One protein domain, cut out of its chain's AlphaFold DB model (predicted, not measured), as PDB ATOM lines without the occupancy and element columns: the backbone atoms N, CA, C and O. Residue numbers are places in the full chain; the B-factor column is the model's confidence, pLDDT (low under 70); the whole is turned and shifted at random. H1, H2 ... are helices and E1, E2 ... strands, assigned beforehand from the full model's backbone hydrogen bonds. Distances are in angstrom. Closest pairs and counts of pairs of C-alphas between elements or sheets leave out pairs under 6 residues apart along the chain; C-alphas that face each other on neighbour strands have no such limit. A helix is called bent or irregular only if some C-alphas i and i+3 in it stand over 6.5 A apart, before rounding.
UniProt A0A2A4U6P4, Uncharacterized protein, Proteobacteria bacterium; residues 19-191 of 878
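AT A GLANCE: This is residues 19 to 191 of the 878 residues of an uncharacterized protein of Proteobacteria bacterium (UniProt A0A2A4U6P4). One twisted sheet of eight strands makes a bent wall, with E1, E2, E3, E6 and E7 each turning sharply along their length. The long helix H1 covers E1 and E2 at one edge, and its residues 19 to 30 stick out as an arm; the small helices H2 and H3 only graze the sheet. The printed part has 173 residues with three named helices and eight named strands; along the chain come H1, then the strands E1 to E5, then H2 and H3, then the strands E6 to E8. The sheet is branched at E3 and E6, which have three neighbours each, with E4 and E5 parallel to E6 and the other neighbour pairs antiparallel, and the class is mixed, helices and strands. The whole is loose, with a radius of gyration of the C-alphas of 19.5 A and spans of 82 by 31 by 26 A.

IN THESE COORDINATES: In the sheet, E1 is residues 55 to 63, E2 68 to 78, E3 81 to 93 (29.3 A), E4 102 to 109, E5 112 to 115, E6 145 to 155 (25.2 A), E7 168 to 178 (25.8 A) and E8 183 to 190, ending at C-alpha 190 (1.856, -29.146, 56.513). H1, residues 19 to 53, is 49.9 A long and begins at C-alpha 19 (45.449, -60.782, 19.978). H2 is residues 117 to 124 and H3 residues 137 to 140.

HOW THE PARTS SIT: E3 has E2 on one side and E4 and E5 on the other side. E1 E2 E3 E4 and E6 E7 E8 are meanders, each strand the antiparallel neighbour of the one before. N 71 and O 88 of E2 and E3 are 2.8 A apart, within hydrogen-bond range, as are N 89 and O 107 of E3 and E4, 2.9 A. E4 runs on into E5 at 96 degrees; both are parallel to E6, with N 108 and O 147 at 2.9 A and N 113 and O 152 at 2.8 A. E5, H2 H3, E6 form a strand-helix-strand unit, two parallel neighbour strands with helices between, its crossover right-handed. H1 is on the sheet at a height of 9.3 A, along the strands at 13 degrees to E2 on the local plane; the closest C-alphas of H1 and E1 are those of Gln 39 and Leu 62, 5.4 A. Every O i to N i+4 pair is within hydrogen-bond range in H1 and H2; H3 is too short for one.

THE WHOLE: The C-alphas of Ala 19 and Met 162, the two farthest apart, are 82.2 A apart. The printed part has no cut. The links H2 to H3 and E6 to E7 are long. The mean pLDDT of the printed part is 76.8, with 43 residues under 70, among them 93 to 102, 124 to 142 and 158 to 166.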
ATOM      1  N   ALA A  19      46.510 -59.885  19.518       66.31
ATOM      2  CA  ALA A  19      45.449 -60.782  19.978       66.31
ATOM      3  C   ALA A  19      44.818 -60.295  21.289       66.31
ATOM      4  O   ALA A  19      43.600 -60.302  21.404       66.31
ATOM      5  N   ALA A  20      45.615 -59.807  22.245       67.62
ATOM      6  CA  ALA A  20      45.119 -59.222  23.487       67.62
ATOM      7  C   ALA A  20      44.331 -57.929  23.236       67.62
ATOM      8  O   ALA A  20      43.293 -57.732  23.855       67.62
ATOM      9  N   LEU A  21      44.770 -57.073  22.310       68.56
ATOM     10  CA  LEU A  21      44.077 -55.833  21.954       68.56
ATOM     11  C   LEU A  21      42.792 -56.105  21.158       68.56
ATOM     12  O   LEU A  21      41.783 -55.459  21.412       68.56
ATOM     13  N   VAL A  22      42.787 -57.099  20.264       68.94
ATOM     14  CA  VAL A  22      41.577 -57.580  19.576       68.94
ATOM     15  C   VAL A  22      40.612 -58.219  20.570       68.94
ATOM     16  O   VAL A  22      39.434 -57.890  20.548       68.94
ATOM     17  N   LEU A  23      41.086 -59.065  21.489       71.44
ATOM     18  CA  LEU A  23      40.260 -59.648  22.548       71.44
ATOM     19  C   LEU A  23      39.698 -58.556  23.467       71.44
ATOM     20  O   LEU A  23      38.523 -58.593  23.803       71.44
ATOM     21  N   MET A  24      40.504 -57.558  23.834       71.25
ATOM     22  CA  MET A  24      40.072 -56.423  24.646       71.25
ATOM     23  C   MET A  24      39.041 -55.570  23.894       71.25
ATOM     24  O   MET A  24      38.025 -55.219  24.479       71.25
ATOM     25  N   LEU A  25      39.228 -55.304  22.596       69.06
ATOM     26  CA  LEU A  25      38.240 -54.618  21.754       69.06
ATOM     27  C   LEU A  25      36.953 -55.432  21.582       69.06
ATOM     28  O   LEU A  25      35.876 -54.850  21.623       69.06
ATOM     29  N   VAL A  26      37.038 -56.760  21.442       71.75
ATOM     30  CA  VAL A  26      35.874 -57.658  21.390       71.75
ATOM     31  C   VAL A  26      35.158 -57.681  22.735       71.75
ATOM     32  O   VAL A  26      33.942 -57.570  22.758       71.75
ATOM     33  N   LEU A  27      35.871 -57.751  23.860       73.44
ATOM     34  CA  LEU A  27      35.281 -57.691  25.200       73.44
ATOM     35  C   LEU A  27      34.647 -56.325  25.481       73.44
ATOM     36  O   LEU A  27      33.566 -56.274  26.057       73.44
ATOM     37  N   ILE A  28      35.265 -55.230  25.029       73.06
ATOM     38  CA  ILE A  28      34.694 -53.879  25.090       73.06
ATOM     39  C   ILE A  28      33.450 -53.785  24.192       73.06
ATOM     40  O   ILE A  28      32.427 -53.265  24.626       73.06
ATOM     41  N   ALA A  29      33.490 -54.326  22.972       70.31
ATOM     42  CA  ALA A  29      32.352 -54.343  22.056       70.31
ATOM     43  C   ALA A  29      31.205 -55.220  22.577       70.31
ATOM     44  O   ALA A  29      30.050 -54.817  22.484       70.31
ATOM     45  N   VAL A  30      31.507 -56.376  23.173       71.38
ATOM     46  CA  VAL A  30      30.545 -57.250  23.861       71.38
ATOM     47  C   VAL A  30      29.971 -56.529  25.075       71.38
ATOM     48  O   VAL A  30      28.759 -56.507  25.232       71.38
ATOM     49  N   HIS A  31      30.794 -55.858  25.885       72.00
ATOM     50  CA  HIS A  31      30.330 -55.051  27.014       72.00
ATOM     51  C   HIS A  31      29.370 -53.938  26.565       72.00
ATOM     52  O   HIS A  31      28.271 -53.833  27.106       72.00
ATOM     53  N   PHE A  32      29.727 -53.164  25.533       75.38
ATOM     54  CA  PHE A  32      28.851 -52.133  24.965       75.38
ATOM     55  C   PHE A  32      27.610 -52.714  24.279       75.38
ATOM     56  O   PHE A  32      26.551 -52.100  24.349       75.38
ATOM     57  N   SER A  33      27.701 -53.896  23.666       73.19
ATOM     58  CA  SER A  33      26.553 -54.580  23.052       73.19
ATOM     59  C   SER A  33      25.580 -55.089  24.110       73.19
ATOM     60  O   SER A  33      24.381 -54.883  23.971       73.19
ATOM     61  N   ILE A  34      26.080 -55.678  25.202       75.56
ATOM     62  CA  ILE A  34      25.265 -56.080  26.355       75.56
ATOM     63  C   ILE A  34      24.654 -54.835  27.010       75.56
ATOM     64  O   ILE A  34      23.480 -54.850  27.363       75.56
ATOM     65  N   GLN A  35      25.399 -53.729  27.110       77.06
ATOM     66  CA  GLN A  35      24.885 -52.469  27.649       77.06
ATOM     67  C   GLN A  35      23.797 -51.856  26.760       77.06
ATOM     68  O   GLN A  35      22.779 -51.402  27.278       77.06
ATOM     69  N   ALA A  36      23.978 -51.869  25.439       76.25
ATOM     70  CA  ALA A  36      22.988 -51.394  24.478       76.25
ATOM     71  C   ALA A  36      21.737 -52.285  24.472       76.25
ATOM     72  O   ALA A  36      20.622 -51.767  24.502       76.25
ATOM     73  N   TRP A  37      21.917 -53.609  24.511       77.88
ATOM     74  CA  TRP A  37      20.828 -54.581  24.597       77.88
ATOM     75  C   TRP A  37      20.047 -54.440  25.908       77.88
ATOM     76  O   TRP A  37      18.829 -54.289  25.876       77.88
ATOM     77  N   GLY A  38      20.727 -54.370  27.056       74.75
ATOM     78  CA  GLY A  38      20.092 -54.155  28.359       74.75
ATOM     79  C   GLY A  38      19.357 -52.813  28.439       74.75
ATOM     80  O   GLY A  38      18.234 -52.741  28.929       74.75
ATOM     81  N   GLN A  39      19.940 -51.744  27.888       82.94
ATOM     82  CA  GLN A  39      19.292 -50.434  27.789       82.94
ATOM     83  C   GLN A  39      18.043 -50.463  26.889       82.94
ATOM     84  O   GLN A  39      17.066 -49.769  27.178       82.94
ATOM     85  N   GLN A  40      18.057 -51.246  25.807       81.38
ATOM     86  CA  GLN A  40      16.907 -51.436  24.925       81.38
ATOM     87  C   GLN A  40      15.799 -52.243  25.614       81.38
ATOM     88  O   GLN A  40      14.639 -51.846  25.533       81.38
ATOM     89  N   GLN A  41      16.152 -53.303  26.343       78.69
ATOM     90  CA  GLN A  41      15.207 -54.083  27.148       78.69
ATOM     91  C   GLN A  41      14.559 -53.231  28.242       78.69
ATOM     92  O   GLN A  41      13.340 -53.219  28.376       78.69
ATOM     93  N   ALA A  42      15.346 -52.422  28.958       77.81
ATOM     94  CA  ALA A  42      14.823 -51.502  29.966       77.81
ATOM     95  C   ALA A  42      13.851 -50.463  29.374       77.81
ATOM     96  O   ALA A  42      12.846 -50.133  29.997       77.81
ATOM     97  N   ARG A  43      14.109 -49.971  28.154       82.06
ATOM     98  CA  ARG A  43      13.167 -49.091  27.440       82.06
ATOM     99  C   ARG A  43      11.894 -49.826  27.041       82.06
ATOM    100  O   ARG A  43      10.817 -49.300  27.270       82.06
ATOM    101  N   GLN A  44      12.003 -51.035  26.493       82.25
ATOM    102  CA  GLN A  44      10.838 -51.854  26.142       82.25
ATOM    103  C   GLN A  44       9.973 -52.163  27.367       82.25
ATOM    104  O   GLN A  44       8.749 -52.096  27.277       82.25
ATOM    105  N   TRP A  45      10.607 -52.429  28.512       77.81
ATOM    106  CA  TRP A  45       9.941 -52.628  29.794       77.81
ATOM    107  C   TRP A  45       9.131 -51.400  30.223       77.81
ATOM    108  O   TRP A  45       7.929 -51.511  30.470       77.81
ATOM    109  N   VAL A  46       9.755 -50.219  30.232       81.00
ATOM    110  CA  VAL A  46       9.068 -48.968  30.587       81.00
ATOM    111  C   VAL A  46       7.964 -48.628  29.583       81.00
ATOM    112  O   VAL A  46       6.862 -48.298  30.000       81.00
ATOM    113  N   THR A  47       8.194 -48.792  28.278       82.56
ATOM    114  CA  THR A  47       7.172 -48.535  27.248       82.56
ATOM    115  C   THR A  47       5.979 -49.490  27.351       82.56
ATOM    116  O   THR A  47       4.837 -49.095  27.108       82.56
ATOM    117  N   ALA A  48       6.204 -50.749  27.738       80.94
ATOM    118  CA  ALA A  48       5.116 -51.679  28.030       80.94
ATOM    119  C   ALA A  48       4.295 -51.211  29.244       80.94
ATOM    120  O   ALA A  48       3.063 -51.224  29.188       80.94
ATOM    121  N   TRP A  49       4.965 -50.731  30.297       81.31
ATOM    122  CA  TRP A  49       4.313 -50.152  31.472       81.31
ATOM    123  C   TRP A  49       3.521 -48.873  31.141       81.31
ATOM    124  O   TRP A  49       2.372 -48.766  31.574       81.31
ATOM    125  N   GLU A  50       4.074 -47.954  30.335       82.38
ATOM    126  CA  GLU A  50       3.399 -46.724  29.875       82.38
ATOM    127  C   GLU A  50       2.077 -47.062  29.176       82.38
ATOM    128  O   GLU A  50       1.027 -46.503  29.493       82.38
ATOM    129  N   LYS A  51       2.117 -48.049  28.269       82.25
ATOM    130  CA  LYS A  51       0.949 -48.507  27.511       82.25
ATOM    131  C   LYS A  51      -0.101 -49.182  28.396       82.25
ATOM    132  O   LYS A  51      -1.292 -49.032  28.140       82.25
ATOM    133  N   GLN A  52       0.328 -49.945  29.400       79.56
ATOM    134  CA  GLN A  52      -0.572 -50.668  30.299       79.56
ATOM    135  C   GLN A  52      -1.258 -49.743  31.312       79.56
ATOM    136  O   GLN A  52      -2.425 -49.960  31.628       79.56
ATOM    137  N   ASN A  53      -0.551 -48.728  31.816       75.50
ATOM    138  CA  ASN A  53      -1.006 -47.901  32.939       75.50
ATOM    139  C   ASN A  53      -1.385 -46.465  32.543       75.50
ATOM    140  O   ASN A  53      -1.617 -45.651  33.434       75.50
ATOM    141  N   ALA A  54      -1.445 -46.158  31.241       77.56
ATOM    142  CA  ALA A  54      -1.705 -44.812  30.717       77.56
ATOM    143  C   ALA A  54      -0.764 -43.743  31.318       77.56
ATOM    144  O   ALA A  54      -1.185 -42.639  31.655       77.56
ATOM    145  N   GLY A  55       0.512 -44.103  31.484       82.25
ATOM    146  CA  GLY A  55       1.563 -43.224  32.000       82.25
ATOM    147  C   GLY A  55       2.491 -42.710  30.900       82.25
ATOM    148  O   GLY A  55       2.459 -43.191  29.768       82.25
ATOM    149  N   HIS A  56       3.346 -41.757  31.255       88.12
ATOM    150  CA  HIS A  56       4.401 -41.212  30.407       88.12
ATOM    151  C   HIS A  56       5.733 -41.173  31.165       88.12
ATOM    152  O   HIS A  56       5.768 -40.883  32.357       88.12
ATOM    153  N   VAL A  57       6.832 -41.466  30.480       85.94
ATOM    154  CA  VAL A  57       8.201 -41.391  30.980       85.94
ATOM    155  C   VAL A  57       9.069 -40.675  29.950       85.94
ATOM    156  O   VAL A  57       9.181 -41.107  28.803       85.94
ATOM    157  N   GLY A  58       9.750 -39.609  30.371       86.94
ATOM    158  CA  GLY A  58      10.617 -38.825  29.489       86.94
ATOM    159  C   GLY A  58      11.928 -39.521  29.091       86.94
ATOM    160  O   GLY A  58      12.269 -39.580  27.910       86.94
ATOM    161  N   ASP A  59      12.699 -40.034  30.059       88.94
ATOM    162  CA  ASP A  59      13.987 -40.710  29.796       88.94
ATOM    163  C   ASP A  59      14.201 -41.912  30.726       88.94
ATOM    164  O   ASP A  59      13.828 -41.899  31.898       88.94
ATOM    165  N   VAL A  60      14.865 -42.945  30.205       86.38
ATOM    166  CA  VAL A  60      15.163 -44.199  30.911       86.38
ATOM    167  C   VAL A  60      16.637 -44.524  30.724       86.38
ATOM    168  O   VAL A  60      17.105 -44.660  29.591       86.38
ATOM    169  N   ARG A  61      17.380 -44.710  31.819       87.50
ATOM    170  CA  ARG A  61      18.815 -45.037  31.801       87.50
ATOM    171  C   ARG A  61      19.133 -46.228  32.687       87.50
ATOM    172  O   ARG A  61      18.970 -46.167  33.903       87.50
ATOM    173  N   LEU A  62      19.653 -47.286  32.078       83.50
ATOM    174  CA  LEU A  62      20.129 -48.472  32.770       83.50
ATOM    175  C   LEU A  62      21.611 -48.329  33.135       83.50
ATOM    176  O   LEU A  62      22.477 -48.121  32.285       83.50
ATOM    177  N   HIS A  63      21.920 -48.525  34.410       82.88
ATOM    178  CA  HIS A  63      23.268 -48.584  34.955       82.88
ATOM    179  C   HIS A  63      23.629 -50.041  35.278       82.88
ATOM    180  O   HIS A  63      23.578 -50.450  36.438       82.88
ATOM    181  N   MET A  64      24.016 -50.829  34.263       73.69
ATOM    182  CA  MET A  64      24.260 -52.277  34.418       73.69
ATOM    183  C   MET A  64      25.237 -52.631  35.546       73.69
ATOM    184  O   MET A  64      24.933 -53.491  36.362       73.69
ATOM    185  N   LEU A  65      26.379 -51.938  35.647       73.62
ATOM    186  CA  LEU A  65      27.391 -52.210  36.686       73.62
ATOM    187  C   LEU A  65      26.899 -51.931  38.116       73.62
ATOM    188  O   LEU A  65      27.540 -52.347  39.076       73.62
ATOM    189  N   ARG A  66      25.794 -51.193  38.261       72.06
ATOM    190  CA  ARG A  66      25.194 -50.826  39.548       72.06
ATOM    191  C   ARG A  66      23.852 -51.519  39.794       72.06
ATOM    192  O   ARG A  66      23.253 -51.258  40.829       72.06
ATOM    193  N   GLY A  67      23.372 -52.345  38.855       75.56
ATOM    194  CA  GLY A  67      22.055 -52.986  38.940       75.56
ATOM    195  C   GLY A  67      20.919 -51.981  39.157       75.56
ATOM    196  O   GLY A  67      20.030 -52.225  39.966       75.56
ATOM    197  N   ALA A  68      21.001 -50.811  38.515       82.38
ATOM    198  CA  ALA A  68      20.101 -49.692  38.784       82.38
ATOM    199  C   ALA A  68      19.489 -49.128  37.502       82.38
ATOM    200  O   ALA A  68      20.184 -48.959  36.502       82.38
ATOM    201  N   LEU A  69      18.212 -48.779  37.552       85.62
ATOM    202  CA  LEU A  69      17.464 -48.134  36.490       85.62
ATOM    203  C   LEU A  69      17.012 -46.752  36.956       85.62
ATOM    204  O   LEU A  69      16.316 -46.622  37.956       85.62
ATOM    205  N   THR A  70      17.401 -45.728  36.209       87.00
ATOM    206  CA  THR A  70      16.967 -44.351  36.428       87.00
ATOM    207  C   THR A  70      15.853 -44.016  35.446       87.00
ATOM    208  O   THR A  70      16.038 -44.163  34.236       87.00
ATOM    209  N   ILE A  71      14.733 -43.523  35.955       88.75
ATOM    210  CA  ILE A  71      13.569 -43.061  35.202       88.75
ATOM    211  C   ILE A  71      13.428 -41.559  35.471       88.75
ATOM    212  O   ILE A  71      13.489 -41.120  36.621       88.75
ATOM    213  N   ARG A  72      13.294 -40.756  34.415       90.12
ATOM    214  CA  ARG A  72      13.141 -39.299  34.503       90.12
ATOM    215  C   ARG A  72      11.797 -38.869  33.949       90.12
ATOM    216  O   ARG A  72      11.382 -39.382  32.913       90.12
ATOM    217  N   ASP A  73      11.210 -37.880  34.614       89.00
ATOM    218  CA  ASP A  73       9.933 -37.265  34.247       89.00
ATOM    219  C   ASP A  73       8.823 -38.307  34.057       89.00
ATOM    220  O   ASP A  73       8.272 -38.488  32.975       89.00
ATOM    221  N   MET A  74       8.566 -39.068  35.120       87.50
ATOM    222  CA  MET A  74       7.493 -40.052  35.163       87.50
ATOM    223  C   MET A  74       6.184 -39.349  35.512       87.50
ATOM    224  O   MET A  74       6.085 -38.714  36.556       87.50
ATOM    225  N   GLN A  75       5.175 -39.486  34.666       89.81
ATOM    226  CA  GLN A  75       3.841 -38.926  34.839       89.81
ATOM    227  C   GLN A  75       2.819 -40.053  34.754       89.81
ATOM    228  O   GLN A  75       2.909 -40.934  33.898       89.81
ATOM    229  N   TRP A  76       1.847 -40.052  35.651       88.06
ATOM    230  CA  TRP A  76       0.803 -41.060  35.679       88.06
ATOM    231  C   TRP A  76      -0.501 -40.463  36.179       88.06
ATOM    232  O   TRP A  76      -0.537 -39.829  37.230       88.06
ATOM    233  N   GLN A  77      -1.580 -40.725  35.446       83.44
ATOM    234  CA  GLN A  77      -2.910 -40.260  35.797       83.44
ATOM    235  C   GLN A  77      -3.888 -41.436  35.821       83.44
ATOM    236  O   GLN A  77      -3.921 -42.267  34.916       83.44
ATOM    237  N   SER A  78      -4.710 -41.493  36.862       84.19
ATOM    238  CA  SER A  78      -5.795 -42.461  37.026       84.19
ATOM    239  C   SER A  78      -7.017 -41.786  37.644       84.19
ATOM    240  O   SER A  78      -6.998 -40.592  37.948       84.19
ATOM    241  N   GLU A  79      -8.112 -42.529  37.803       82.19
ATOM    242  CA  GLU A  79      -9.365 -42.010  38.347       82.19
ATOM    243  C   GLU A  79      -9.148 -41.459  39.766       82.19
ATOM    244  O   GLU A  79      -9.077 -42.195  40.748       82.19
ATOM    245  N   GLY A  80      -9.015 -40.136  39.866       81.50
ATOM    246  CA  GLY A  80      -8.767 -39.448  41.125       81.50
ATOM    247  C   GLY A  80      -7.322 -39.477  41.630       81.50
ATOM    248  O   GLY A  80      -7.123 -39.123  42.789       81.50
ATOM    249  N   ILE A  81      -6.329 -39.857  40.817       85.88
ATOM    250  CA  ILE A  81      -4.902 -39.712  41.158       85.88
ATOM    251  C   ILE A  81      -4.139 -39.085  39.991       85.88
ATOM    252  O   ILE A  81      -4.295 -39.504  38.849       85.88
ATOM    253  N   ASP A  82      -3.283 -38.118  40.292       87.88
ATOM    254  CA  ASP A  82      -2.289 -37.557  39.381       87.88
ATOM    255  C   ASP A  82      -0.921 -37.594  40.072       87.88
ATOM    256  O   ASP A  82      -0.759 -37.099  41.186       87.88
ATOM    257  N   PHE A  83       0.047 -38.258  39.457       88.75
ATOM    258  CA  PHE A  83       1.373 -38.492  40.005       88.75
ATOM    259  C   PHE A  83       2.437 -38.022  39.021       88.75
ATOM    260  O   PHE A  83       2.452 -38.428  37.861       88.75
ATOM    261  N   HIS A  84       3.388 -37.242  39.514       90.88
ATOM    262  CA  HIS A  84       4.541 -36.775  38.760       90.88
ATOM    263  C   HIS A  84       5.813 -36.993  39.569       90.88
ATOM    264  O   HIS A  84       5.932 -36.488  40.674       90.88
ATOM    265  N   ALA A  85       6.789 -37.718  39.039       88.50
ATOM    266  CA  ALA A  85       8.101 -37.875  39.649       88.50
ATOM    267  C   ALA A  85       9.193 -37.441  38.662       88.50
ATOM    268  O   ALA A  85       9.463 -38.154  37.690       88.50
ATOM    269  N   PRO A  86       9.872 -36.306  38.912       89.06
ATOM    270  CA  PRO A  86      10.990 -35.851  38.088       89.06
ATOM    271  C   PRO A  86      12.121 -36.880  38.007       89.06
ATOM    272  O   PRO A  86      12.783 -37.002  36.973       89.06
ATOM    273  N   PHE A  87      12.338 -37.627  39.093       89.62
ATOM    274  CA  PHE A  87      13.388 -38.626  39.189       89.62
ATOM    275  C   PHE A  87      12.946 -39.828  40.033       89.62
ATOM    276  O   PHE A  87      12.516 -39.678  41.179       89.62
ATOM    277  N   VAL A  88      13.107 -41.022  39.464       87.31
ATOM    278  CA  VAL A  88      12.888 -42.312  40.124       87.31
ATOM    279  C   VAL A  88      14.102 -43.205  39.880       87.31
ATOM    280  O   VAL A  88      14.552 -43.366  38.745       87.31
ATOM    281  N   LEU A  89      14.634 -43.809  40.938       87.75
ATOM    282  CA  LEU A  89      15.694 -44.812  40.871       87.75
ATOM    283  C   LEU A  89      15.139 -46.155  41.340       87.75
ATOM    284  O   LEU A  89      14.621 -46.260  42.446       87.75
ATOM    285  N   LEU A  90      15.304 -47.189  40.527       85.44
ATOM    286  CA  LEU A  90      14.969 -48.566  40.871       85.44
ATOM    287  C   LEU A  90      16.269 -49.370  40.925       85.44
ATOM    288  O   LEU A  90      17.010 -49.383  39.945       85.44
ATOM    289  N   ARG A  91      16.578 -50.044  42.033       82.50
ATOM    290  CA  ARG A  91      17.713 -50.984  42.102       82.50
ATOM    291  C   ARG A  91      17.212 -52.396  42.296       82.50
ATOM    292  O   ARG A  91      16.354 -52.639  43.139       82.50
ATOM    293  N   GLY A  92      17.773 -53.333  41.549       76.56
ATOM    294  CA  GLY A  92      17.301 -54.708  41.555       76.56
ATOM    295  C   GLY A  92      18.026 -55.599  40.562       76.56
ATOM    296  O   GLY A  92      18.919 -55.160  39.833       76.56
ATOM    297  N   ASN A  93      17.617 -56.863  40.531       69.75
ATOM    298  CA  ASN A  93      18.068 -57.814  39.524       69.75
ATOM    299  C   ASN A  93      17.042 -57.843  38.389       69.75
ATOM    300  O   ASN A  93      15.910 -58.288  38.576       69.75
ATOM    301  N   LEU A  94      17.440 -57.359  37.213       58.50
ATOM    302  CA  LEU A  94      16.637 -57.490  35.997       58.50
ATOM    303  C   LEU A  94      16.721 -58.940  35.511       58.50
ATOM    304  O   LEU A  94      17.820 -59.449  35.285       58.50
ATOM    305  N   SER A  95      15.572 -59.596  35.372       58.16
ATOM    306  CA  SER A  95      15.428 -60.909  34.738       58.16
ATOM    307  C   SER A  95      14.713 -60.766  33.389       58.16
ATOM    308  O   SER A  95      14.208 -59.694  33.055       58.16
ATOM    309  N   ASP A  96      14.670 -61.841  32.601       50.38
ATOM    310  CA  ASP A  96      14.167 -61.833  31.220       50.38
ATOM    311  C   ASP A  96      12.637 -61.624  31.085       50.38
ATOM    312  O   ASP A  96      12.123 -61.609  29.967       50.38
ATOM    313  N   SER A  97      11.876 -61.450  32.182       54.12
ATOM    314  CA  SER A  97      10.419 -61.230  32.128       54.12
ATOM    315  C   SER A  97       9.895 -60.204  33.146       54.12
ATOM    316  O   SER A  97      10.413 -60.081  34.255       54.12
ATOM    317  N   ILE A  98       8.813 -59.499  32.774       51.16
ATOM    318  CA  ILE A  98       8.107 -58.497  33.605       51.16
ATOM    319  C   ILE A  98       7.638 -59.078  34.950       51.16
ATOM    320  O   ILE A  98       7.592 -58.357  35.942       51.16
ATOM    321  N   GLU A  99       7.324 -60.372  34.996       50.53
ATOM    322  CA  GLU A  99       6.779 -61.055  36.178       50.53
ATOM    323  C   GLU A  99       7.855 -61.475  37.200       50.53
ATOM    324  O   GLU A  99       7.520 -61.946  38.283       50.53
ATOM    325  N   GLN A 100       9.147 -61.304  36.887       54.97
ATOM    326  CA  GLN A 100      10.269 -61.790  37.705       54.97
ATOM    327  C   GLN A 100      11.306 -60.707  38.053       54.97
ATOM    328  O   GLN A 100      12.457 -61.029  38.367       54.97
ATOM    329  N   VAL A 101      10.952 -59.421  37.979       62.00
ATOM    330  CA  VAL A 101      11.870 -58.332  38.355       62.00
ATOM    331  C   VAL A 101      11.911 -58.197  39.883       62.00
ATOM    332  O   VAL A 101      10.940 -57.770  40.502       62.00
ATOM    333  N   ASP A 102      13.050 -58.549  40.490       67.94
ATOM    334  CA  ASP A 102      13.311 -58.370  41.928       67.94
ATOM    335  C   ASP A 102      13.830 -56.948  42.173       67.94
ATOM    336  O   ASP A 102      15.032 -56.677  42.057       67.94
ATOM    337  N   ILE A 103      12.913 -56.016  42.443       72.69
ATOM    338  CA  ILE A 103      13.247 -54.640  42.820       72.69
ATOM    339  C   ILE A 103      13.565 -54.625  44.311       72.69
ATOM    340  O   ILE A 103      12.689 -54.806  45.141       72.69
ATOM    341  N   ARG A 104      14.818 -54.357  44.672       77.44
ATOM    342  CA  ARG A 104      15.241 -54.269  46.073       77.44
ATOM    343  C   ARG A 104      14.989 -52.892  46.673       77.44
ATOM    344  O   ARG A 104      14.657 -52.812  47.849       77.44
ATOM    345  N   GLU A 105      15.164 -51.837  45.882       83.25
ATOM    346  CA  GLU A 105      15.116 -50.448  46.351       83.25
ATOM    347  C   GLU A 105      14.384 -49.558  45.338       83.25
ATOM    348  O   GLU A 105      14.683 -49.615  44.140       83.25
ATOM    349  N   ILE A 106      13.469 -48.717  45.823       85.25
ATOM    350  CA  ILE A 106      12.842 -47.629  45.060       85.25
ATOM    351  C   ILE A 106      13.187 -46.301  45.738       85.25
ATOM    352  O   ILE A 106      12.841 -46.110  46.899       85.25
ATOM    353  N   ALA A 107      13.818 -45.376  45.012       86.44
ATOM    354  CA  ALA A 107      14.052 -44.009  45.473       86.44
ATOM    355  C   ALA A 107      13.274 -43.005  44.613       86.44
ATOM    356  O   ALA A 107      13.434 -42.983  43.389       86.44
ATOM    357  N   LEU A 108      12.454 -42.162  45.241       87.88
ATOM    358  CA  LEU A 108      11.719 -41.067  44.598       87.88
ATOM    359  C   LEU A 108      12.332 -39.721  44.998       87.88
ATOM    360  O   LEU A 108      12.590 -39.494  46.176       87.88
ATOM    361  N   GLN A 109      12.526 -38.804  44.052       87.88
ATOM    362  CA  GLN A 109      13.010 -37.455  44.363       87.88
ATOM    363  C   GLN A 109      12.121 -36.390  43.717       87.88
ATOM    364  O   GLN A 109      11.907 -36.412  42.501       87.88
ATOM    365  N   GLY A 110      11.625 -35.450  44.529       86.38
ATOM    366  CA  GLY A 110      10.802 -34.328  44.061       86.38
ATOM    367  C   GLY A 110       9.421 -34.743  43.550       86.38
ATOM    368  O   GLY A 110       8.857 -34.069  42.692       86.38
ATOM    369  N   ALA A 111       8.911 -35.899  43.986       88.12
ATOM    370  CA  ALA A 111       7.680 -36.464  43.445       88.12
ATOM    371  C   ALA A 111       6.434 -35.757  43.996       88.12
ATOM    372  O   ALA A 111       6.323 -35.516  45.192       88.12
ATOM    373  N   LYS A 112       5.471 -35.482  43.125       90.31
ATOM    374  CA  LYS A 112       4.190 -34.850  43.402       90.31
ATOM    375  C   LYS A 112       3.053 -35.853  43.234       90.31
ATOM    376  O   LYS A 112       2.920 -36.466  42.182       90.31
ATOM    377  N   LEU A 113       2.217 -36.003  44.254       88.06
ATOM    378  CA  LEU A 113       1.040 -36.869  44.250       88.06
ATOM    379  C   LEU A 113      -0.208 -36.047  44.573       88.06
ATOM    380  O   LEU A 113      -0.372 -35.574  45.693       88.06
ATOM    381  N   THR A 114      -1.116 -35.930  43.615       87.31
ATOM    382  CA  THR A 114      -2.423 -35.300  43.779       87.31
ATOM    383  C   THR A 114      -3.509 -36.371  43.846       87.31
ATOM    384  O   THR A 114      -3.597 -37.219  42.965       87.31
ATOM    385  N   VAL A 115      -4.355 -36.342  44.874       86.25
ATOM    386  CA  VAL A 115      -5.458 -37.294  45.081       86.25
ATOM    387  C   VAL A 115      -6.781 -36.534  45.147       86.25
ATOM    388  O   VAL A 115      -6.886 -35.508  45.820       86.25
ATOM    389  N   SER A 116      -7.814 -37.024  44.464       85.12
ATOM    390  CA  SER A 116      -9.155 -36.445  44.527       85.12
ATOM    391  C   SER A 116      -9.795 -36.679  45.895       85.12
ATOM    392  O   SER A 116      -9.544 -37.684  46.568       85.12
ATOM    393  N   HIS A 117     -10.687 -35.773  46.301       80.50
ATOM    394  CA  HIS A 117     -11.377 -35.895  47.584       80.50
ATOM    395  C   HIS A 117     -12.164 -37.211  47.714       80.50
ATOM    396  O   HIS A 117     -12.097 -37.890  48.740       80.50
ATOM    397  N   ALA A 118     -12.893 -37.588  46.659       78.75
ATOM    398  CA  ALA A 118     -13.725 -38.788  46.644       78.75
ATOM    399  C   ALA A 118     -12.893 -40.061  46.861       78.75
ATOM    400  O   ALA A 118     -13.268 -40.921  47.661       78.75
ATOM    401  N   LEU A 119     -11.735 -40.158  46.203       81.31
ATOM    402  CA  LEU A 119     -10.848 -41.304  46.352       81.31
ATOM    403  C   LEU A 119     -10.197 -41.343  47.738       81.31
ATOM    404  O   LEU A 119     -10.150 -42.399  48.372       81.31
ATOM    405  N   PHE A 120      -9.768 -40.191  48.254       78.31
ATOM    406  CA  PHE A 120      -9.235 -40.085  49.611       78.31
ATOM    407  C   PHE A 120     -10.246 -40.564  50.672       78.31
ATOM    408  O   PHE A 120      -9.886 -41.313  51.584       78.31
ATOM    409  N   GLN A 121     -11.535 -40.238  50.520       73.06
ATOM    410  CA  GLN A 121     -12.596 -40.744  51.403       73.06
ATOM    411  C   GLN A 121     -12.789 -42.263  51.300       73.06
ATOM    412  O   GLN A 121     -12.987 -42.935  52.315       73.06
ATOM    413  N   GLN A 122     -12.716 -42.835  50.094       74.62
ATOM    414  CA  GLN A 122     -12.790 -44.290  49.913       74.62
ATOM    415  C   GLN A 122     -11.615 -45.011  50.593       74.62
ATOM    416  O   GLN A 122     -11.815 -46.056  51.225       74.62
ATOM    417  N   ILE A 123     -10.416 -44.424  50.518       71.62
ATOM    418  CA  ILE A 123      -9.210 -44.894  51.210       71.62
ATOM    419  C   ILE A 123      -9.414 -44.852  52.734       71.62
ATOM    420  O   ILE A 123      -9.222 -45.868  53.406       71.62
ATOM    421  N   LEU A 124      -9.876 -43.724  53.289       68.00
ATOM    422  CA  LEU A 124     -10.128 -43.573  54.731       68.00
ATOM    423  C   LEU A 124     -11.173 -44.563  55.262       68.00
ATOM    424  O   LEU A 124     -11.028 -45.106  56.358       68.00
ATOM    425  N   GLN A 125     -12.211 -44.846  54.475       65.62
ATOM    426  CA  GLN A 125     -13.253 -45.815  54.826       65.62
ATOM    427  C   GLN A 125     -12.796 -47.278  54.693       65.62
ATOM    428  O   GLN A 125     -13.610 -48.184  54.886       65.62
ATOM    429  N   LYS A 126     -11.517 -47.526  54.364       63.22
ATOM    430  CA  LYS A 126     -10.943 -48.850  54.072       63.22
ATOM    431  C   LYS A 126     -11.708 -49.619  52.987       63.22
ATOM    432  O   LYS A 126     -11.656 -50.846  52.951       63.22
ATOM    433  N   LYS A 127     -12.427 -48.915  52.105       64.44
ATOM    434  CA  LYS A 127     -13.122 -49.523  50.959       64.44
ATOM    435  C   LYS A 127     -12.142 -49.886  49.844       64.44
ATOM    436  O   LYS A 127     -12.411 -50.810  49.082       64.44
ATOM    437  N   THR A 128     -10.994 -49.212  49.815       66.19
ATOM    438  CA  THR A 128      -9.963 -49.365  48.790       66.19
ATOM    439  C   THR A 128      -8.580 -49.381  49.441       66.19
ATOM    440  O   THR A 128      -8.331 -48.631  50.384       66.19
ATOM    441  N   ASN A 129      -7.674 -50.245  48.971       63.88
ATOM    442  CA  ASN A 129      -6.295 -50.303  49.464       63.88
ATOM    443  C   ASN A 129      -5.388 -49.422  48.592       63.88
ATOM    444  O   ASN A 129      -5.304 -49.650  47.388       63.88
ATOM    445  N   VAL A 130      -4.692 -48.460  49.208       64.69
ATOM    446  CA  VAL A 130      -3.796 -47.503  48.533       64.69
ATOM    447  C   VAL A 130      -2.713 -48.202  47.720       64.69
ATOM    448  O   VAL A 130      -2.434 -47.783  46.604       64.69
ATOM    449  N   SER A 131      -2.142 -49.300  48.226       63.38
ATOM    450  CA  SER A 131      -1.075 -50.007  47.507       63.38
ATOM    451  C   SER A 131      -1.547 -50.582  46.173       63.38
ATOM    452  O   SER A 131      -0.760 -50.654  45.238       63.38
ATOM    453  N   LYS A 132      -2.839 -50.922  46.060       65.88
ATOM    454  CA  LYS A 132      -3.468 -51.425  44.830       65.88
ATOM    455  C   LYS A 132      -3.847 -50.322  43.845       65.88
ATOM    456  O   LYS A 132      -4.184 -50.630  42.709       65.88
ATOM    457  N   LEU A 133      -3.846 -49.070  44.295       67.56
ATOM    458  CA  LEU A 133      -4.174 -47.914  43.467       67.56
ATOM    459  C   LEU A 133      -2.956 -47.373  42.722       67.56
ATOM    460  O   LEU A 133      -3.131 -46.678  41.734       67.56
ATOM    461  N   LEU A 134      -1.739 -47.678  43.175       69.31
ATOM    462  CA  LEU A 134      -0.517 -47.185  42.547       69.31
ATOM    463  C   LEU A 134      -0.166 -48.009  41.293       69.31
ATOM    464  O   LEU A 134      -0.337 -49.228  41.291       69.31
ATOM    465  N   PRO A 135       0.407 -47.394  40.246       63.00
ATOM    466  CA  PRO A 135       0.656 -48.054  38.958       63.00
ATOM    467  C   PRO A 135       1.791 -49.086  39.002       63.00
ATOM    468  O   PRO A 135       2.066 -49.785  38.030       63.00
ATOM    469  N   TRP A 136       2.472 -49.176  40.140       68.31
ATOM    470  CA  TRP A 136       3.499 -50.160  40.449       68.31
ATOM    471  C   TRP A 136       3.044 -51.146  41.529       68.31
ATOM    472  O   TRP A 136       3.884 -51.809  42.121       68.31
ATOM    473  N   ALA A 137       1.740 -51.266  41.806       62.66
ATOM    474  CA  ALA A 137       1.198 -52.178  42.820       62.66
ATOM    475  C   ALA A 137       1.795 -53.596  42.740       62.66
ATOM    476  O   ALA A 137       2.200 -54.145  43.755       62.66
ATOM    477  N   ILE A 138       1.919 -54.138  41.523       60.34
ATOM    478  CA  ILE A 138       2.489 -55.469  41.241       60.34
ATOM    479  C   ILE A 138       3.997 -55.521  41.545       60.34
ATOM    480  O   ILE A 138       4.526 -56.555  41.935       60.34
ATOM    481  N   LEU A 139       4.699 -54.399  41.377       60.62
ATOM    482  CA  LEU A 139       6.129 -54.291  41.662       60.62
ATOM    483  C   LEU A 139       6.392 -54.139  43.165       60.62
ATOM    484  O   LEU A 139       7.403 -54.635  43.647       60.62
ATOM    485  N   LEU A 140       5.480 -53.497  43.905       60.41
ATOM    486  CA  LEU A 140       5.591 -53.278  45.352       60.41
ATOM    487  C   LEU A 140       5.548 -54.578  46.167       60.41
ATOM    488  O   LEU A 140       6.048 -54.584  47.289       60.41
ATOM    489  N   ASP A 141       5.004 -55.667  45.615       58.97
ATOM    490  CA  ASP A 141       4.908 -56.965  46.297       58.97
ATOM    491  C   ASP A 141       6.288 -57.599  46.584       58.97
ATOM    492  O   ASP A 141       6.404 -58.410  47.502       58.97
ATOM    493  N   ASN A 142       7.343 -57.192  45.860       62.72
ATOM    494  CA  ASN A 142       8.716 -57.698  46.014       62.72
ATOM    495  C   ASN A 142       9.725 -56.636  46.504       62.72
ATOM    496  O   ASN A 142      10.920 -56.918  46.586       62.72
ATOM    497  N   VAL A 143       9.277 -55.417  46.834       71.38
ATOM    498  CA  VAL A 143      10.166 -54.312  47.240       71.38
ATOM    499  C   VAL A 143      10.628 -54.472  48.682       71.38
ATOM    500  O   VAL A 143       9.811 -54.586  49.595       71.38
ATOM    501  N   ARG A 144      11.947 -54.437  48.911       75.12
ATOM    502  CA  ARG A 144      12.510 -54.500  50.273       75.12
ATOM    503  C   ARG A 144      12.556 -53.143  50.960       75.12
ATOM    504  O   ARG A 144      12.307 -53.073  52.162       75.12
ATOM    505  N   ASP A 145      12.880 -52.096  50.209       79.50
ATOM    506  CA  ASP A 145      12.996 -50.729  50.708       79.50
ATOM    507  C   ASP A 145      12.462 -49.726  49.676       79.50
ATOM    508  O   ASP A 145      12.771 -49.798  48.485       79.50
ATOM    509  N   MET A 146      11.651 -48.778  50.127       82.12
ATOM    510  CA  MET A 146      11.209 -47.642  49.331       82.12
ATOM    511  C   MET A 146      11.424 -46.376  50.141       82.12
ATOM    512  O   MET A 146      10.876 -46.249  51.233       82.12
ATOM    513  N   HIS A 147      12.144 -45.410  49.582       85.50
ATOM    514  CA  HIS A 147      12.251 -44.081  50.159       85.50
ATOM    515  C   HIS A 147      11.928 -42.995  49.139       85.50
ATOM    516  O   HIS A 147      12.088 -43.161  47.931       85.50
ATOM    517  N   GLY A 148      11.424 -41.874  49.628       84.94
ATOM    518  CA  GLY A 148      11.157 -40.702  48.817       84.94
ATOM    519  C   GLY A 148      11.591 -39.464  49.567       84.94
ATOM    520  O   GLY A 148      11.318 -39.382  50.757       84.94
ATOM    521  N   ASP A 149      12.250 -38.537  48.881       86.19
ATOM    522  CA  ASP A 149      12.708 -37.269  49.440       86.19
ATOM    523  C   ASP A 149      12.112 -36.088  48.671       86.19
ATOM    524  O   ASP A 149      11.939 -36.130  47.448       86.19
ATOM    525  N   ASP A 150      11.830 -35.016  49.413       87.00
ATOM    526  CA  ASP A 150      11.280 -33.760  48.896       87.00
ATOM    527  C   ASP A 150       9.965 -33.938  48.113       87.00
ATOM    528  O   ASP A 150       9.740 -33.311  47.080       87.00
ATOM    529  N   MET A 151       9.092 -34.841  48.576       87.44
ATOM    530  CA  MET A 151       7.815 -35.102  47.910       87.44
ATOM    531  C   MET A 151       6.747 -34.052  48.267       87.44
ATOM    532  O   MET A 151       6.731 -33.496  49.367       87.44
ATOM    533  N   GLU A 152       5.812 -33.814  47.349       89.38
ATOM    534  CA  GLU A 152       4.618 -32.984  47.532       89.38
ATOM    535  C   GLU A 152       3.365 -33.874  47.458       89.38
ATOM    536  O   GLU A 152       3.176 -34.601  46.485       89.38
ATOM    537  N   ILE A 153       2.487 -33.836  48.464       86.06
ATOM    538  CA  ILE A 153       1.183 -34.521  48.424       86.06
ATOM    539  C   ILE A 153       0.070 -33.477  48.493       86.06
ATOM    540  O   ILE A 153       0.035 -32.663  49.413       86.06
ATOM    541  N   ILE A 154      -0.861 -33.533  47.542       85.88
ATOM    542  CA  ILE A 154      -2.022 -32.648  47.440       85.88
ATOM    543  C   ILE A 154      -3.294 -33.494  47.487       85.88
ATOM    544  O   ILE A 154      -3.528 -34.320  46.614       85.88
ATOM    545  N   VAL A 155      -4.169 -33.272  48.463       84.38
ATOM    546  CA  VAL A 155      -5.543 -33.795  48.429       84.38
ATOM    547  C   VAL A 155      -6.461 -32.668  47.982       84.38
ATOM    548  O   VAL A 155      -6.522 -31.625  48.631       84.38
ATOM    549  N   GLN A 156      -7.161 -32.857  46.864       82.75
ATOM    550  CA  GLN A 156      -8.057 -31.844  46.304       82.75
ATOM    551  C   GLN A 156      -9.244 -31.563  47.237       82.75
ATOM    552  O   GLN A 156      -9.717 -32.446  47.958       82.75
ATOM    553  N   ALA A 157      -9.746 -30.328  47.178       73.00
ATOM    554  CA  ALA A 157     -10.961 -29.915  47.868       73.00
ATOM    555  C   ALA A 157     -12.176 -30.741  47.403       73.00
ATOM    556  O   ALA A 157     -12.326 -31.032  46.215       73.00
ATOM    557  N   GLY A 158     -13.044 -31.127  48.339       65.00
ATOM    558  CA  GLY A 158     -14.302 -31.820  48.044       65.00
ATOM    559  C   GLY A 158     -15.465 -30.850  47.843       65.00
ATOM    560  O   GLY A 158     -15.521 -29.817  48.506       65.00
ATOM    561  N   THR A 159     -16.409 -31.194  46.960       55.50
ATOM    562  CA  THR A 159     -17.633 -30.408  46.695       55.50
ATOM    563  C   THR A 159     -18.929 -31.080  47.171       55.50
ATOM    564  O   THR A 159     -19.977 -30.438  47.157       55.50
ATOM    565  N   GLU A 160     -18.897 -32.340  47.622       46.12
ATOM    566  CA  GLU A 160     -20.095 -33.058  48.086       46.12
ATOM    567  C   GLU A 160     -20.207 -33.077  49.620       46.12
ATOM    568  O   GLU A 160     -19.515 -33.828  50.308       46.12
ATOM    569  N   GLY A 161     -21.122 -32.264  50.157       51.31
ATOM    570  CA  GLY A 161     -21.464 -32.202  51.582       51.31
ATOM    571  C   GLY A 161     -21.680 -30.773  52.086       51.31
ATOM    572  O   GLY A 161     -21.409 -29.808  51.382       51.31
ATOM    573  N   MET A 162     -22.173 -30.624  53.323       37.25
ATOM    574  CA  MET A 162     -22.466 -29.314  53.940       37.25
ATOM    575  C   MET A 162     -21.224 -28.466  54.291       37.25
ATOM    576  O   MET A 162     -21.387 -27.375  54.827       37.25
ATOM    577  N   LEU A 163     -19.999 -28.936  54.032       48.25
ATOM    578  CA  LEU A 163     -18.767 -28.259  54.452       48.25
ATOM    579  C   LEU A 163     -17.726 -28.293  53.314       48.25
ATOM    580  O   LEU A 163     -17.294 -29.388  52.944       48.25
ATOM    581  N   PRO A 164     -17.325 -27.141  52.741       51.09
ATOM    582  CA  PRO A 164     -16.239 -27.081  51.767       51.09
ATOM    583  C   PRO A 164     -14.915 -27.395  52.470       51.09
ATOM    584  O   PRO A 164     -14.495 -26.683  53.378       51.09
ATOM    585  N   LEU A 165     -14.263 -28.484  52.070       60.59
ATOM    586  CA  LEU A 165     -12.973 -28.886  52.630       60.59
ATOM    587  C   LEU A 165     -11.856 -28.209  51.835       60.59
ATOM    588  O   LEU A 165     -11.782 -28.386  50.620       60.59
ATOM    589  N   LEU A 166     -10.992 -27.443  52.505       65.75
ATOM    590  CA  LEU A 166      -9.781 -26.883  51.897       65.75
ATOM    591  C   LEU A 166      -8.854 -28.010  51.395       65.75
ATOM    592  O   LEU A 166      -8.831 -29.091  51.992       65.75
ATOM    593  N   PRO A 167      -8.078 -27.786  50.317       72.06
ATOM    594  CA  PRO A 167      -7.109 -28.772  49.862       72.06
ATOM    595  C   PRO A 167      -6.021 -28.982  50.927       72.06
ATOM    596  O   PRO A 167      -5.471 -28.021  51.470       72.06
ATOM    597  N   LEU A 168      -5.691 -30.240  51.219       79.69
ATOM    598  CA  LEU A 168      -4.569 -30.587  52.094       79.69
ATOM    599  C   LEU A 168      -3.300 -30.597  51.244       79.69
ATOM    600  O   LEU A 168      -3.182 -31.430  50.349       79.69
ATOM    601  N   VAL A 169      -2.357 -29.704  51.531       82.69
ATOM    602  CA  VAL A 169      -1.061 -29.658  50.849       82.69
ATOM    603  C   VAL A 169       0.043 -29.942  51.856       82.69
ATOM    604  O   VAL A 169       0.156 -29.264  52.878       82.69
ATOM    605  N   ALA A 170       0.839 -30.962  51.560       83.81
ATOM    606  CA  ALA A 170       1.996 -31.371  52.331       83.81
ATOM    607  C   ALA A 170       3.248 -31.260  51.454       83.81
ATOM    608  O   ALA A 170       3.271 -31.774  50.336       83.81
ATOM    609  N   HIS A 171       4.280 -30.588  51.957       87.06
ATOM    610  CA  HIS A 171       5.535 -30.334  51.250       87.06
ATOM    611  C   HIS A 171       6.705 -31.040  51.934       87.06
ATOM    612  O   HIS A 171       6.623 -31.396  53.112       87.06
ATOM    613  N   ARG A 172       7.818 -31.195  51.205       85.69
ATOM    614  CA  ARG A 172       9.079 -31.758  51.720       85.69
ATOM    615  C   ARG A 172       8.884 -33.099  52.424       85.69
ATOM    616  O   ARG A 172       9.464 -33.360  53.477       85.69
ATOM    617  N   ILE A 173       8.010 -33.929  51.869       87.75
ATOM    618  CA  ILE A 173       7.663 -35.198  52.480       87.75
ATOM    619  C   ILE A 173       8.794 -36.186  52.215       87.75
ATOM    620  O   ILE A 173       9.124 -36.478  51.066       87.75
ATOM    621  N   THR A 174       9.345 -36.718  53.296       86.19
ATOM    622  CA  THR A 174      10.202 -37.891  53.296       86.19
ATOM    623  C   THR A 174       9.368 -39.121  53.629       86.19
ATOM    624  O   THR A 174       8.716 -39.169  54.673       86.19
ATOM    625  N   ILE A 175       9.392 -40.126  52.760       85.62
ATOM    626  CA  ILE A 175       8.742 -41.425  52.969       85.62
ATOM    627  C   ILE A 175       9.830 -42.490  53.092       85.62
ATOM    628  O   ILE A 175      10.824 -42.434  52.381       85.62
ATOM    629  N   SER A 176       9.646 -43.461  53.979       84.94
ATOM    630  CA  SER A 176      10.450 -44.680  54.069       84.94
ATOM    631  C   SER A 176       9.524 -45.856  54.366       84.94
ATOM    632  O   SER A 176       8.708 -45.781  55.282       84.94
ATOM    633  N   VAL A 177       9.605 -46.929  53.586       81.00
ATOM    634  CA  VAL A 177       8.767 -48.127  53.701       81.00
ATOM    635  C   VAL A 177       9.672 -49.351  53.647       81.00
ATOM    636  O   VAL A 177      10.419 -49.523  52.691       81.00
ATOM    637  N   ILE A 178       9.554 -50.225  54.645       79.50
ATOM    638  CA  ILE A 178      10.220 -51.528  54.731       79.50
ATOM    639  C   ILE A 178       9.115 -52.600  54.791       79.50
ATOM    640  O   ILE A 178       8.670 -52.970  55.889       79.50
ATOM    641  N   PRO A 179       8.613 -53.078  53.633       71.38
ATOM    642  CA  PRO A 179       7.448 -53.961  53.566       71.38
ATOM    643  C   PRO A 179       7.615 -55.277  54.334       71.38
ATOM    644  O   PRO A 179       6.692 -55.681  55.040       71.38
ATOM    645  N   GLU A 180       8.803 -55.900  54.286       71.38
ATOM    646  CA  GLU A 180       9.103 -57.160  54.996       71.38
ATOM    647  C   GLU A 180       8.912 -57.047  56.521       71.38
ATOM    648  O   GLU A 180       8.541 -58.019  57.179       71.38
ATOM    649  N   GLN A 181       9.128 -55.857  57.090       74.50
ATOM    650  CA  GLN A 181       8.962 -55.585  58.523       74.50
ATOM    651  C   GLN A 181       7.613 -54.931  58.854       74.50
ATOM    652  O   GLN A 181       7.381 -54.571  60.010       74.50
ATOM    653  N   GLN A 182       6.741 -54.741  57.854       74.06
ATOM    654  CA  GLN A 182       5.497 -53.966  57.953       74.06
ATOM    655  C   GLN A 182       5.711 -52.574  58.571       74.06
ATOM    656  O   GLN A 182       4.876 -52.070  59.331       74.06
ATOM    657  N   GLN A 183       6.858 -51.963  58.261       81.88
ATOM    658  CA  GLN A 183       7.246 -50.663  58.782       81.88
ATOM    659  C   GLN A 183       7.136 -49.600  57.705       81.88
ATOM    660  O   GLN A 183       7.599 -49.790  56.585       81.88
ATOM    661  N   TRP A 184       6.544 -48.465  58.048       83.75
ATOM    662  CA  TRP A 184       6.619 -47.282  57.203       83.75
ATOM    663  C   TRP A 184       6.653 -46.016  58.043       83.75
ATOM    664  O   TRP A 184       6.142 -45.986  59.162       83.75
ATOM    665  N   LYS A 185       7.273 -44.975  57.497       86.94
ATOM    666  CA  LYS A 185       7.386 -43.647  58.081       86.94
ATOM    667  C   LYS A 185       7.191 -42.601  56.990       86.94
ATOM    668  O   LYS A 185       7.716 -42.741  55.893       86.94
ATOM    669  N   LEU A 186       6.447 -41.553  57.303       87.62
ATOM    670  CA  LEU A 186       6.196 -40.398  56.457       87.62
ATOM    671  C   LEU A 186       6.397 -39.152  57.310       87.62
ATOM    672  O   LEU A 186       5.761 -39.032  58.347       87.62
ATOM    673  N   SER A 187       7.243 -38.215  56.903       90.12
ATOM    674  CA  SER A 187       7.406 -36.938  57.603       90.12
ATOM    675  C   SER A 187       7.491 -35.778  56.631       90.12
ATOM    676  O   SER A 187       8.185 -35.913  55.638       90.12
ATOM    677  N   GLY A 188       6.852 -34.648  56.914       90.81
ATOM    678  CA  GLY A 188       6.901 -33.470  56.043       90.81
ATOM    679  C   GLY A 188       6.268 -32.239  56.679       90.81
ATOM    680  O   GLY A 188       5.836 -32.283  57.834       90.81
ATOM    681  N   ASP A 189       6.196 -31.159  55.908       90.19
ATOM    682  CA  ASP A 189       5.656 -29.870  56.334       90.19
ATOM    683  C   ASP A 189       4.197 -29.720  55.870       90.19
ATOM    684  O   ASP A 189       3.884 -29.918  54.696       90.19
ATOM    685  N   VAL A 190       3.292 -29.358  56.781       88.31
ATOM    686  CA  VAL A 190       1.856 -29.146  56.513       88.31
ATOM    687  C   VAL A 190       1.400 -27.904  57.267       88.31
ATOM    688  O   VAL A 190       1.657 -27.791  58.463       88.31
ATOM    689  N   TRP A 191       0.716 -26.976  56.589       85.81
ATOM    690  CA  TRP A 191       0.105 -25.788  57.217       85.81
ATOM    691  C   TRP A 191       1.058 -25.001  58.141       85.81
ATOM    692  O   TRP A 191       0.700 -24.622  59.254       85.81
TER     693      TRP A 191